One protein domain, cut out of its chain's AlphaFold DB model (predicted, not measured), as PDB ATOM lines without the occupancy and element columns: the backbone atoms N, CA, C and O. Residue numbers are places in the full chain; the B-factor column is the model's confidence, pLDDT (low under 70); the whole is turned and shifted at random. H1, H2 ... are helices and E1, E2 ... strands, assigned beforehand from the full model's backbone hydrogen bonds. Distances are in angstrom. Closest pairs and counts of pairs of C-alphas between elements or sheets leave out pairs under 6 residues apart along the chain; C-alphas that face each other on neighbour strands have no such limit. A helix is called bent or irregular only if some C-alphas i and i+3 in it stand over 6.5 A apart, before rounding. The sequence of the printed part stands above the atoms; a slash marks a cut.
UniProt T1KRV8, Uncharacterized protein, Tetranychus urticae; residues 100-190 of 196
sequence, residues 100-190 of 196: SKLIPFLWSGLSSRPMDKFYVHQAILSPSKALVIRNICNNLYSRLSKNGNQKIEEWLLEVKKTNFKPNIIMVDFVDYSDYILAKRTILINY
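Overview. This is residues 100 to 190 of the 196 residues of an uncharacterized protein of Tetranychus urticae (UniProt T1KRV8). A narrow strip of two parallel strands, E1 beside E2, lies next to the long helix H3, with H1 packed by E1, and with H4 side by side with H3 and close to E2. At one end of the body the backbone runs out through H2 and folds back into H3, and residues 132 to 139, of which 132 to 134 belong to H2, stick out there. The printed part has 91 residues, with four named helices and two named strands in the order H1, E1, H2, H3, E2, H4; the class is mostly helix. The whole is compact, with a radius of gyration of the C-alphas of 14.1 A, and only just elongated, spanning 42 by 27 by 20 A.

Arrangement. Helix H1, residues 100 to 112, comes closest to strand E1, residues 118 to 123, at the C-alphas of Leu 106 and His 121, 6.1 A apart. H1 only just touches H3, residues 138 to 160, with 3 pairs of C-alphas within 8 A; the closest are those of Ile 103 and Trp 155, 7.1 A. H1 touches H3 with residue 103 alone, and H3 touches H1 with residues 151 to 155 alone. H1 and H3 run the same way at a steep tilt of 36 degrees, only just past shallow. E1 is the parallel neighbour of E2, residues 168 to 171, at 24 degrees; N 121 and O 168 are 2.8 A apart and N 170 and O 121 are 3.0 A apart, both within hydrogen-bond range. E1, H2, H3 and E2 make a strand-helix-strand unit, two parallel neighbour strands with helices between them along the chain; H2 is residues 129 to 134. H2 and H3 are apart. H3 and E2 are near each other, with 5 pairs of C-alphas within 10 A. H3 touches H4, residues 176 to 188, the same way at a shallow tilt of 21 degrees; the closest C-alphas are those of Lys 160 and Ile 188, 5.4 A. H1 and H4 are apart. Every O i to N i+4 pair is within hydrogen-bond range in H3, against 8 of 9 in H1, 1 of 2 in H2 and 7 of 9 in H4.

Along the chain. H1 begins at C-alpha 100, (90.076, 0.239, 48.056), and is 18.8 A long; E1 is 15.5 A, H2 9.0 A and E2 10.0 A. H3 is 32.8 A long and begins at C-alpha 138, (83.619, 6.710, 68.983). H4, 18.4 A, ends at C-alpha 188, (73.437, 12.865, 39.007); it is irregular, with C-alphas 178 and 181 8.7 A apart.

Size, cuts and confidence. The two C-alphas farthest apart are those of Arg 134 and Tyr 190, 43.7 A. The printed part has no cut and no long link. Mean pLDDT of the printed part is 81.9, and residues 126 to 146 are under 70.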
ATOM      1  N   SER A 100      89.542   0.674  49.353       79.81
ATOM      2  CA  SER A 100      90.076   0.239  48.056       79.81
ATOM      3  C   SER A 100      89.381  -1.002  47.495       79.81
ATOM      4  O   SER A 100      89.545  -1.297  46.319       79.81
ATOM      5  N   LYS A 101      88.577  -1.707  48.303       86.25
ATOM      6  CA  LYS A 101      87.679  -2.775  47.840       86.25
ATOM      7  C   LYS A 101      86.257  -2.273  47.592       86.25
ATOM      8  O   LYS A 101      85.606  -2.761  46.676       86.25
ATOM      9  N   LEU A 102      85.794  -1.295  48.376       89.25
ATOM     10  CA  LEU A 102      84.446  -0.737  48.243       89.25
ATOM     11  C   LEU A 102      84.252  -0.031  46.896       89.25
ATOM     12  O   LEU A 102      83.285  -0.318  46.203       89.25
ATOM     13  N   ILE A 103      85.171   0.849  46.486       92.19
ATOM     14  CA  ILE A 103      84.996   1.616  45.239       92.19
ATOM     15  C   ILE A 103      84.953   0.712  43.990       92.19
ATOM     16  O   ILE A 103      84.022   0.861  43.197       92.19
ATOM     17  N   PRO A 104      85.860  -0.270  43.808       93.56
ATOM     18  CA  PRO A 104      85.729  -1.235  42.714       93.56
ATOM     19  C   PRO A 104      84.436  -2.052  42.769       93.56
ATOM     20  O   PRO A 104      83.844  -2.317  41.726       93.56
ATOM     21  N   PHE A 105      83.969  -2.420  43.967       93.62
ATOM     22  CA  PHE A 105      82.686  -3.103  44.140       93.62
ATOM     23  C   PHE A 105      81.511  -2.241  43.651       93.62
ATOM     24  O   PHE A 105      80.669  -2.734  42.901       93.62
ATOM     25  N   LEU A 106      81.486  -0.946  43.991       94.69
ATOM     26  CA  LEU A 106      80.453  -0.013  43.524       94.69
ATOM     27  C   LEU A 106      80.482   0.163  42.000       94.69
ATOM     28  O   LEU A 106      79.429   0.121  41.365       94.69
ATOM     29  N   TRP A 107      81.670   0.300  41.400       95.50
ATOM     30  CA  TRP A 107      81.821   0.357  39.940       95.50
ATOM     31  C   TRP A 107      81.362  -0.927  39.253       95.50
ATOM     32  O   TRP A 107      80.650  -0.852  38.255       95.50
ATOM     33  N   SER A 108      81.723  -2.092  39.799       94.56
ATOM     34  CA  SER A 108      81.272  -3.381  39.274       94.56
ATOM     35  C   SER A 108      79.752  -3.489  39.327       94.56
ATOM     36  O   SER A 108      79.136  -3.853  38.333       94.56
ATOM     37  N   GLY A 109      79.131  -3.131  40.454       94.62
ATOM     38  CA  GLY A 109      77.674  -3.126  40.564       94.62
ATOM     39  C   GLY A 109      77.023  -2.142  39.594       94.62
ATOM     40  O   GLY A 109      75.973  -2.420  39.028       94.62
ATOM     41  N   LEU A 110      77.647  -0.991  39.344       93.81
ATOM     42  CA  LEU A 110      77.145  -0.023  38.373       93.81
ATOM     43  C   LEU A 110      77.183  -0.570  36.940       93.81
ATOM     44  O   LEU A 110      76.202  -0.404  36.222       93.81
ATOM     45  N   SER A 111      78.256  -1.237  36.526       93.44
ATOM     46  CA  SER A 111      78.383  -1.745  35.156       93.44
ATOM     47  C   SER A 111      77.629  -3.051  34.906       93.44
ATOM     48  O   SER A 111      77.182  -3.274  33.784       93.44
ATOM     49  N   SER A 112      77.474  -3.907  35.922       93.81
ATOM     50  CA  SER A 112      76.938  -5.265  35.756       93.81
ATOM     51  C   SER A 112      75.531  -5.475  36.320       93.81
ATOM     52  O   SER A 112      75.057  -6.613  36.336       93.81
ATOM     53  N   ARG A 113      74.877  -4.438  36.859       94.19
ATOM     54  CA  ARG A 113      73.532  -4.592  37.433       94.19
ATOM     55  C   ARG A 113      72.504  -5.000  36.369       94.19
ATOM     56  O   ARG A 113      72.579  -4.526  35.234       94.19
ATOM     57  N   PRO A 114      71.508  -5.816  36.742       93.31
ATOM     58  CA  PRO A 114      70.332  -6.016  35.911       93.31
ATOM     59  C   PRO A 114      69.551  -4.708  35.758       93.31
ATOM     60  O   PRO A 114      69.517  -3.885  36.673       93.31
ATOM     61  N   MET A 115      68.926  -4.533  34.595       90.00
ATOM     62  CA  MET A 115      68.131  -3.344  34.271       90.00
ATOM     63  C   MET A 115      66.630  -3.545  34.517       90.00
ATOM     64  O   MET A 115      65.892  -2.568  34.567       90.00
ATOM     65  N   ASP A 116      66.196  -4.791  34.720       92.31
ATOM     66  CA  ASP A 116      64.812  -5.208  34.973       92.31
ATOM     67  C   ASP A 116      64.470  -5.276  36.476       92.31
ATOM     68  O   ASP A 116      63.432  -5.810  36.874       92.31
ATOM     69  N   LYS A 117      65.352  -4.757  37.342       93.94
ATOM     70  CA  LYS A 117      65.236  -4.807  38.807       93.94
ATOM     71  C   LYS A 117      65.781  -3.538  39.442       93.94
ATOM     72  O   LYS A 117      66.670  -2.894  38.889       93.94
ATOM     73  N   PHE A 118      65.323  -3.229  40.653       95.50
ATOM     74  CA  PHE A 118      65.998  -2.233  41.475       95.50
ATOM     75  C   PHE A 118      67.318  -2.793  42.000       95.50
ATOM     76  O   PHE A 118      67.419  -3.961  42.391       95.50
ATOM     77  N   TYR A 119      68.327  -1.930  42.044       96.38
ATOM     78  CA  TYR A 119      69.661  -2.281  42.506       96.38
ATOM     79  C   TYR A 119      70.174  -1.248  43.508       96.38
ATOM     80  O   TYR A 119      70.219  -0.051  43.215       96.38
ATOM     81  N   VAL A 120      70.582  -1.721  44.682       96.62
ATOM     82  CA  VAL A 120      71.165  -0.900  45.739       96.62
ATOM     83  C   VAL A 120      72.684  -0.984  45.673       96.62
ATOM     84  O   VAL A 120      73.296  -2.022  45.921       96.62
ATOM     85  N   HIS A 121      73.309   0.150  45.395       95.00
ATOM     86  CA  HIS A 121      74.728   0.382  45.601       95.00
ATOM     87  C   HIS A 121      74.969   0.658  47.088       95.00
ATOM     88  O   HIS A 121      74.862   1.798  47.544       95.00
ATOM     89  N   GLN A 122      75.272  -0.393  47.860       92.06
ATOM     90  CA  GLN A 122      75.628  -0.259  49.276       92.06
ATOM     91  C   GLN A 122      77.008   0.387  49.442       92.06
ATOM     92  O   GLN A 122      78.036  -0.288  49.533       92.06
ATOM     93  N   ALA A 123      77.032   1.711  49.503       88.62
ATOM     94  CA  ALA A 123      78.207   2.523  49.765       88.62
ATOM     95  C   ALA A 123      78.443   2.640  51.283       88.62
ATOM     96  O   ALA A 123      78.444   3.725  51.858       88.62
ATOM     97  N   ILE A 124      78.630   1.492  51.938       83.56
ATOM     98  CA  ILE A 124      78.855   1.387  53.383       83.56
ATOM     99  C   ILE A 124      80.145   0.612  53.642       83.56
ATOM    100  O   ILE A 124      80.383  -0.453  53.066       83.56
ATOM    101  N   LEU A 125      80.978   1.133  54.545       77.25
ATOM    102  CA  LEU A 125      82.121   0.403  55.087       77.25
ATOM    103  C   LEU A 125      81.687  -0.356  56.332       77.25
ATOM    104  O   LEU A 125      81.311   0.242  57.337       77.25
ATOM    105  N   SER A 126      81.802  -1.676  56.297       68.06
ATOM    106  CA  SER A 126      81.490  -2.502  57.460       68.06
ATOM    107  C   SER A 126      82.760  -2.793  58.250       68.06
ATOM    108  O   SER A 126      83.745  -3.249  57.661       68.06
ATOM    109  N   PRO A 127      82.788  -2.559  59.573       62.78
ATOM    110  CA  PRO A 127      83.945  -2.917  60.378       62.78
ATOM    111  C   PRO A 127      84.175  -4.431  60.287       62.78
ATOM    112  O   PRO A 127      83.243  -5.225  60.395       62.78
ATOM    113  N   SER A 128      85.424  -4.854  60.081       56.19
ATOM    114  CA  SER A 128      85.741  -6.283  60.108       56.19
ATOM    115  C   SER A 128      85.463  -6.845  61.509       56.19
ATOM    116  O   SER A 128      85.611  -6.138  62.506       56.19
ATOM    117  N   LYS A 129      85.107  -8.133  61.623       49.06
ATOM    118  CA  LYS A 129      84.875  -8.790  62.929       49.06
ATOM    119  C   LYS A 129      86.048  -8.591  63.913       49.06
ATOM    120  O   LYS A 129      85.830  -8.449  65.110       49.06
ATOM    121  N   ALA A 130      87.280  -8.497  63.403       45.31
ATOM    122  CA  ALA A 130      88.483  -8.215  64.192       45.31
ATOM    123  C   ALA A 130      88.562  -6.764  64.724       45.31
ATOM    124  O   ALA A 130      89.169  -6.526  65.766       45.31
ATOM    125  N   LEU A 131      87.944  -5.798  64.033       47.78
ATOM    126  CA  LEU A 131      87.830  -4.394  64.451       47.78
ATOM    127  C   LEU A 131      86.734  -4.189  65.508       47.78
ATOM    128  O   LEU A 131      86.942  -3.422  66.446       47.78
ATOM    129  N   VAL A 132      85.616  -4.916  65.397       51.31
ATOM    130  CA  VAL A 132      84.502  -4.876  66.366       51.31
ATOM    131  C   VAL A 132      84.938  -5.367  67.752       51.31
ATOM    132  O   VAL A 132      84.556  -4.779  68.756       51.31
ATOM    133  N   ILE A 133      85.795  -6.394  67.817       46.28
ATOM    134  CA  ILE A 133      86.279  -6.956  69.092       46.28
ATOM    135  C   ILE A 133      87.292  -6.031  69.787       46.28
ATOM    136  O   ILE A 133      87.429  -6.084  71.006       46.28
ATOM    137  N   ARG A 134      88.011  -5.175  69.044       44.38
ATOM    138  CA  ARG A 134      89.180  -4.468  69.593       44.38
ATOM    139  C   ARG A 134      88.952  -2.998  69.948       44.38
ATOM    140  O   ARG A 134      89.747  -2.489  70.725       44.38
ATOM    141  N   ASN A 135      87.925  -2.308  69.435       43.75
ATOM    142  CA  ASN A 135      87.730  -0.875  69.716       43.75
ATOM    143  C   ASN A 135      86.262  -0.408  69.616       43.75
ATOM    144  O   ASN A 135      85.837   0.095  68.575       43.75
ATOM    145  N   ILE A 136      85.520  -0.444  70.727       45.16
ATOM    146  CA  ILE A 136      84.331   0.408  70.915       45.16
ATOM    147  C   ILE A 136      84.831   1.791  71.368       45.16
ATOM    148  O   ILE A 136      84.783   2.144  72.540       45.16
ATOM    149  N   CYS A 137      85.389   2.556  70.429       49.34
ATOM    150  CA  CYS A 137      85.776   3.951  70.633       49.34
ATOM    151  C   CYS A 137      85.146   4.787  69.516       49.34
ATOM    152  O   CYS A 137      85.454   4.577  68.342       49.34
ATOM    153  N   ASN A 138      84.322   5.775  69.882       51.31
ATOM    154  CA  ASN A 138      83.619   6.710  68.983       51.31
ATOM    155  C   ASN A 138      84.520   7.367  67.904       51.31
ATOM    156  O   ASN A 138      84.040   7.809  66.863       51.31
ATOM    157  N   ASN A 139      85.840   7.377  68.112       54.53
ATOM    158  CA  ASN A 139      86.842   7.919  67.191       54.53
ATOM    159  C   ASN A 139      87.145   7.046  65.961       54.53
ATOM    160  O   ASN A 139      87.643   7.568  64.962       54.53
ATOM    161  N   LEU A 140      86.893   5.732  66.005       49.53
ATOM    162  CA  LEU A 140      87.094   4.870  64.831       49.53
ATOM    163  C   LEU A 140      85.970   5.054  63.819       49.53
ATOM    164  O   LEU A 140      86.221   5.154  62.622       49.53
ATOM    165  N   TYR A 141      84.744   5.139  64.324       54.19
ATOM    166  CA  TYR A 141      83.547   5.320  63.522       54.19
ATOM    167  C   TYR A 141      83.563   6.670  62.806       54.19
ATOM    168  O   TYR A 141      83.376   6.698  61.598       54.19
ATOM    169  N   SER A 142      83.933   7.754  63.498       55.66
ATOM    170  CA  SER A 142      84.040   9.094  62.901       55.66
ATOM    171  C   SER A 142      85.179   9.236  61.881       55.66
ATOM    172  O   SER A 142      85.039   9.959  60.894       55.66
ATOM    173  N   ARG A 143      86.309   8.534  62.066       54.88
ATOM    174  CA  ARG A 143      87.431   8.557  61.104       54.88
ATOM    175  C   ARG A 143      87.208   7.646  59.893       54.88
ATOM    176  O   ARG A 143      87.553   8.045  58.782       54.88
ATOM    177  N   LEU A 144      86.648   6.447  60.086       58.62
ATOM    178  CA  LEU A 144      86.331   5.507  58.998       58.62
ATOM    179  C   LEU A 144      85.177   6.036  58.145       58.62
ATOM    180  O   LEU A 144      85.364   6.221  56.948       58.62
ATOM    181  N   SER A 145      84.059   6.351  58.797       64.31
ATOM    182  CA  SER A 145      83.365   7.632  58.709       64.31
ATOM    183  C   SER A 145      83.682   8.569  57.553       64.31
ATOM    184  O   SER A 145      83.306   8.397  56.394       64.31
ATOM    185  N   LYS A 146      84.427   9.600  57.944       68.06
ATOM    186  CA  LYS A 146      84.819  10.738  57.129       68.06
ATOM    187  C   LYS A 146      85.602  10.342  55.879       68.06
ATOM    188  O   LYS A 146      85.274  10.800  54.791       68.06
ATOM    189  N   ASN A 147      86.599   9.463  56.012       75.62
ATOM    190  CA  ASN A 147      87.413   9.052  54.865       75.62
ATOM    191  C   ASN A 147      86.613   8.172  53.891       75.62
ATOM    192  O   ASN A 147      86.801   8.265  52.682       75.62
ATOM    193  N   GLY A 148      85.721   7.325  54.408       80.56
ATOM    194  CA  GLY A 148      84.830   6.491  53.607       80.56
ATOM    195  C   GLY A 148      83.843   7.339  52.821       80.56
ATOM    196  O   GLY A 148      83.793   7.232  51.598       80.56
ATOM    197  N   ASN A 149      83.147   8.241  53.509       84.06
ATOM    198  CA  ASN A 149      82.180   9.145  52.892       84.06
ATOM    199  C   ASN A 149      82.843  10.083  51.880       84.06
ATOM    200  O   ASN A 149      82.282  10.298  50.812       84.06
ATOM    201  N   GLN A 150      84.070  10.552  52.130       88.00
ATOM    202  CA  GLN A 150      84.830  11.307  51.130       88.00
ATOM    203  C   GLN A 150      85.099  10.482  49.860       88.00
ATOM    204  O   GLN A 150      84.900  10.979  48.756       88.00
ATOM    205  N   LYS A 151      85.515   9.214  49.982       89.38
ATOM    206  CA  LYS A 151      85.728   8.346  48.809       89.38
ATOM    207  C   LYS A 151      84.442   8.021  48.061       89.38
ATOM    208  O   LYS A 151      84.469   7.893  46.839       89.38
ATOM    209  N   ILE A 152      83.328   7.915  48.775       91.25
ATOM    210  CA  ILE A 152      82.008   7.757  48.163       91.25
ATOM    211  C   ILE A 152      81.617   9.042  47.422       91.25
ATOM    212  O   ILE A 152      81.129   8.956  46.300       91.25
ATOM    213  N   GLU A 153      81.884  10.224  47.987       92.31
ATOM    214  CA  GLU A 153      81.657  11.497  47.293       92.31
ATOM    215  C   GLU A 153      82.486  11.593  46.005       92.31
ATOM    216  O   GLU A 153      81.934  11.894  44.947       92.31
ATOM    217  N   GLU A 154      83.788  11.289  46.072       93.38
ATOM    218  CA  GLU A 154      84.669  11.235  44.897       93.38
ATOM    219  C   GLU A 154      84.103  10.285  43.829       93.38
ATOM    220  O   GLU A 154      84.013  10.649  42.659       93.38
ATOM    221  N   TRP A 155      83.644   9.096  44.229       94.06
ATOM    222  CA  TRP A 155      83.002   8.149  43.318       94.06
ATOM    223  C   TRP A 155      81.738   8.721  42.660       94.06
ATOM    224  O   TRP A 155      81.594   8.599  41.446       94.06
ATOM    225  N   LEU A 156      80.857   9.397  43.405       93.94
ATOM    226  CA  LEU A 156      79.658  10.041  42.845       93.94
ATOM    227  C   LEU A 156      80.006  11.140  41.832       93.94
ATOM    228  O   LEU A 156      79.337  11.271  40.802       93.94
ATOM    229  N   LEU A 157      81.058  11.917  42.101       93.38
ATOM    230  CA  LEU A 157      81.557  12.932  41.172       93.38
ATOM    231  C   LEU A 157      82.090  12.308  39.880       93.38
ATOM    232  O   LEU A 157      81.839  12.852  38.805       93.38
ATOM    233  N   GLU A 158      82.784  11.172  39.960       94.12
ATOM    234  CA  GLU A 158      83.226  10.439  38.770       94.12
ATOM    235  C   GLU A 158      82.050   9.819  38.009       94.12
ATOM    236  O   GLU A 158      81.992   9.938  36.789       94.12
ATOM    237  N   VAL A 159      81.065   9.235  38.701       93.56
ATOM    238  CA  VAL A 159      79.846   8.698  38.070       93.56
ATOM    239  C   VAL A 159      79.118   9.779  37.269       93.56
ATOM    240  O   VAL A 159      78.735   9.515  36.130       93.56
ATOM    241  N   LYS A 160      79.014  11.008  37.796       90.88
ATOM    242  CA  LYS A 160      78.401  12.148  37.089       90.88
ATOM    243  C   LYS A 160      79.092  12.498  35.761       90.88
ATOM    244  O   LYS A 160      78.453  13.061  34.878       90.88
ATOM    245  N   LYS A 161      80.381  12.179  35.606       91.88
ATOM    246  CA  LYS A 161      81.130  12.389  34.351       91.88
ATOM    247  C   LYS A 161      80.885  11.284  33.318       91.88
ATOM    248  O   LYS A 161      81.377  11.377  32.198       91.88
ATOM    249  N   THR A 162      80.168  10.226  33.692       90.00
ATOM    250  CA  THR A 162      79.828   9.096  32.822       90.00
ATOM    251  C   THR A 162      78.357   9.136  32.413       90.00
ATOM    252  O   THR A 162      77.558   9.867  32.987       90.00
ATOM    253  N   ASN A 163      77.968   8.275  31.469       86.69
ATOM    254  CA  ASN A 163      76.558   8.060  31.124       86.69
ATOM    255  C   ASN A 163      75.845   7.075  32.071       86.69
ATOM    256  O   ASN A 163      74.670   6.764  31.871       86.69
ATOM    257  N   PHE A 164      76.536   6.536  33.081       86.81
ATOM    258  CA  PHE A 164      75.914   5.635  34.043       86.81
ATOM    259  C   PHE A 164      75.099   6.423  35.069       86.81
ATOM    260  O   PHE A 164      75.607   7.332  35.717       86.81
ATOM    261  N   LYS A 165      73.850   6.002  35.286       86.75
ATOM    262  CA  LYS A 165      72.999   6.505  36.371       86.75
ATOM    263  C   LYS A 165      72.795   5.390  37.404       86.75
ATOM    264  O   LYS A 165      72.261   4.347  37.023       86.75
ATOM    265  N   PRO A 166      73.269   5.518  38.656       89.00
ATOM    266  CA  PRO A 166      72.988   4.538  39.704       89.00
ATOM    267  C   PRO A 166      71.483   4.520  40.015       89.00
ATOM    268  O   PRO A 166      70.801   5.515  39.787       89.00
ATOM    269  N   ASN A 167      70.952   3.395  40.510       91.06
ATOM    270  CA  ASN A 167      69.540   3.322  40.908       91.06
ATOM    271  C   ASN A 167      69.345   3.854  42.328       91.06
ATOM    272  O   ASN A 167      68.777   4.924  42.510       91.06
ATOM    273  N   ILE A 168      69.810   3.104  43.328       95.31
ATOM    274  CA  ILE A 168      69.654   3.443  44.743       95.31
ATOM    275  C   ILE A 168      71.037   3.403  45.372       95.31
ATOM    276  O   ILE A 168      71.761   2.427  45.204       95.31
ATOM    277  N   ILE A 169      71.407   4.445  46.108       94.44
ATOM    278  CA  ILE A 169      72.671   4.497  46.843       94.44
ATOM    279  C   ILE A 169      72.344   4.505  48.331       94.44
ATOM    280  O   ILE A 169      71.590   5.354  48.800       94.44
ATOM    281  N   MET A 170      72.908   3.548  49.065       92.94
ATOM    282  CA  MET A 170      72.724   3.414  50.510       92.94
ATOM    283  C   MET A 170      74.033   3.764  51.214       92.94
ATOM    284  O   MET A 170      75.074   3.213  50.865       92.94
ATOM    285  N   VAL A 171      73.980   4.683  52.178       89.06
ATOM    286  CA  VAL A 171      75.146   5.234  52.892       89.06
ATOM    287  C   VAL A 171      74.864   5.341  54.389       89.06
ATOM    288  O   VAL A 171      73.710   5.493  54.787       89.06
ATOM    289  N   ASP A 172      75.922   5.336  55.199       84.00
ATOM    290  CA  ASP A 172      75.862   5.687  56.624       84.00
ATOM    291  C   ASP A 172      76.131   7.195  56.837       84.00
ATOM    292  O   ASP A 172      76.889   7.814  56.084       84.00
ATOM    293  N   PHE A 173      75.551   7.782  57.894       83.38
ATOM    294  CA  PHE A 173      75.602   9.228  58.224       83.38
ATOM    295  C   PHE A 173      75.201  10.105  57.044       83.38
ATOM    296  O   PHE A 173      76.006  10.860  56.498       83.38
ATOM    297  N   VAL A 174      73.939   9.997  56.629       84.62
ATOM    298  CA  VAL A 174      73.409  10.803  55.520       84.62
ATOM    299  C   VAL A 174      73.574  12.310  55.765       84.62
ATOM    300  O   VAL A 174      73.704  13.055  54.807       84.62
ATOM    301  N   ASP A 175      73.628  12.752  57.022       83.94
ATOM    302  CA  ASP A 175      73.830  14.134  57.471       83.94
ATOM    303  C   ASP A 175      75.290  14.615  57.402       83.94
ATOM    304  O   ASP A 175      75.566  15.807  57.568       83.94
ATOM    305  N   TYR A 176      76.233  13.716  57.102       83.12
ATOM    306  CA  TYR A 176      77.642  14.049  56.926       83.12
ATOM    307  C   TYR A 176      77.835  15.215  55.946       83.12
ATOM    308  O   TYR A 176      77.360  15.189  54.808       83.12
ATOM    309  N   SER A 177      78.610  16.213  56.387       86.31
ATOM    310  CA  SER A 177      78.979  17.395  55.601       86.31
ATOM    311  C   SER A 177      77.766  18.091  54.968       86.31
ATOM    312  O   SER A 177      77.787  18.407  53.778       86.31
ATOM    313  N   ASP A 178      76.714  18.313  55.763       91.06
ATOM    314  CA  ASP A 178      75.469  18.947  55.314       91.06
ATOM    315  C   ASP A 178      74.839  18.189  54.131       91.06
ATOM    316  O   ASP A 178      74.583  18.728  53.050       91.06
ATOM    317  N   TYR A 179      74.624  16.888  54.339       92.06
ATOM    318  CA  TYR A 179      73.949  15.996  53.396       92.06
ATOM    319  C   TYR A 179      74.600  15.909  52.010       92.06
ATOM    320  O   TYR A 179      73.915  15.692  51.004       92.06
ATOM    321  N   ILE A 180      75.927  16.071  51.932       92.06
ATOM    322  CA  ILE A 180      76.625  16.186  50.646       92.06
ATOM    323  C   ILE A 180      76.388  14.971  49.744       92.06
ATOM    324  O   ILE A 180      76.105  15.138  48.562       92.06
ATOM    325  N   LEU A 181      76.406  13.751  50.288       92.31
ATOM    326  CA  LEU A 181      76.218  12.527  49.501       92.31
ATOM    327  C   LEU A 181      74.814  12.440  48.891       92.31
ATOM    328  O   LEU A 181      74.671  12.067  47.724       92.31
ATOM    329  N   ALA A 182      73.785  12.844  49.642       93.50
ATOM    330  CA  ALA A 182      72.415  12.908  49.141       93.50
ATOM    331  C   ALA A 182      72.289  13.968  48.035       93.50
ATOM    332  O   ALA A 182      71.807  13.666  46.942       93.50
ATOM    333  N   LYS A 183      72.823  15.176  48.266       94.06
ATOM    334  CA  LYS A 183      72.847  16.264  47.271       94.06
ATOM    335  C   LYS A 183      73.557  15.836  45.982       94.06
ATOM    336  O   LYS A 183      73.023  16.036  44.894       94.06
ATOM    337  N   ARG A 184      74.731  15.197  46.080       92.31
ATOM    338  CA  ARG A 184      75.470  14.667  44.917       92.31
ATOM    339  C   ARG A 184      74.674  13.604  44.172       92.31
ATOM    340  O   ARG A 184      74.625  13.655  42.948       92.31
ATOM    341  N   THR A 185      74.028  12.691  44.894       92.88
ATOM    342  CA  THR A 185      73.197  11.632  44.302       92.88
ATOM    343  C   THR A 185      72.028  12.216  43.511       92.88
ATOM    344  O   THR A 185      71.819  11.843  42.359       92.88
ATOM    345  N   ILE A 186      71.317  13.194  44.079       92.50
ATOM    346  CA  ILE A 186      70.230  13.911  43.394       92.50
ATOM    347  C   ILE A 186      70.763  14.591  42.125       92.50
ATOM    348  O   ILE A 186      70.193  14.425  41.049       92.50
ATOM    349  N   LEU A 187      71.905  15.278  42.222       91.06
ATOM    350  CA  LEU A 187      72.534  16.002  41.111       91.06
ATOM    351  C   LEU A 187      73.028  15.121  39.952       91.06
ATOM    352  O   LEU A 187      73.349  15.681  38.902       91.06
ATOM    353  N   ILE A 188      73.129  13.796  40.112       91.25
ATOM    354  CA  ILE A 188      73.437  12.865  39.007       91.25
ATOM    355  C   ILE A 188      72.233  12.714  38.062       91.25
ATOM    356  O   ILE A 188      72.408  12.428  36.879       91.25
ATOM    357  N   ASN A 189      71.008  12.940  38.548       89.31
ATOM    358  CA  ASN A 189      69.803  12.823  37.723       89.31
ATOM    359  C   ASN A 189      69.569  14.032  36.805       89.31
ATOM    360  O   ASN A 189      68.784  13.921  35.864       89.31
ATOM    361  N   TYR A 190      70.260  15.150  37.043       85.94
ATOM    362  CA  TYR A 190      70.150  16.371  36.249       85.94
ATOM    363  C   TYR A 190      71.351  16.511  35.313       85.94
ATOM    364  O   TYR A 190      72.499  16.580  35.765       85.94
TER     365      TYR A 190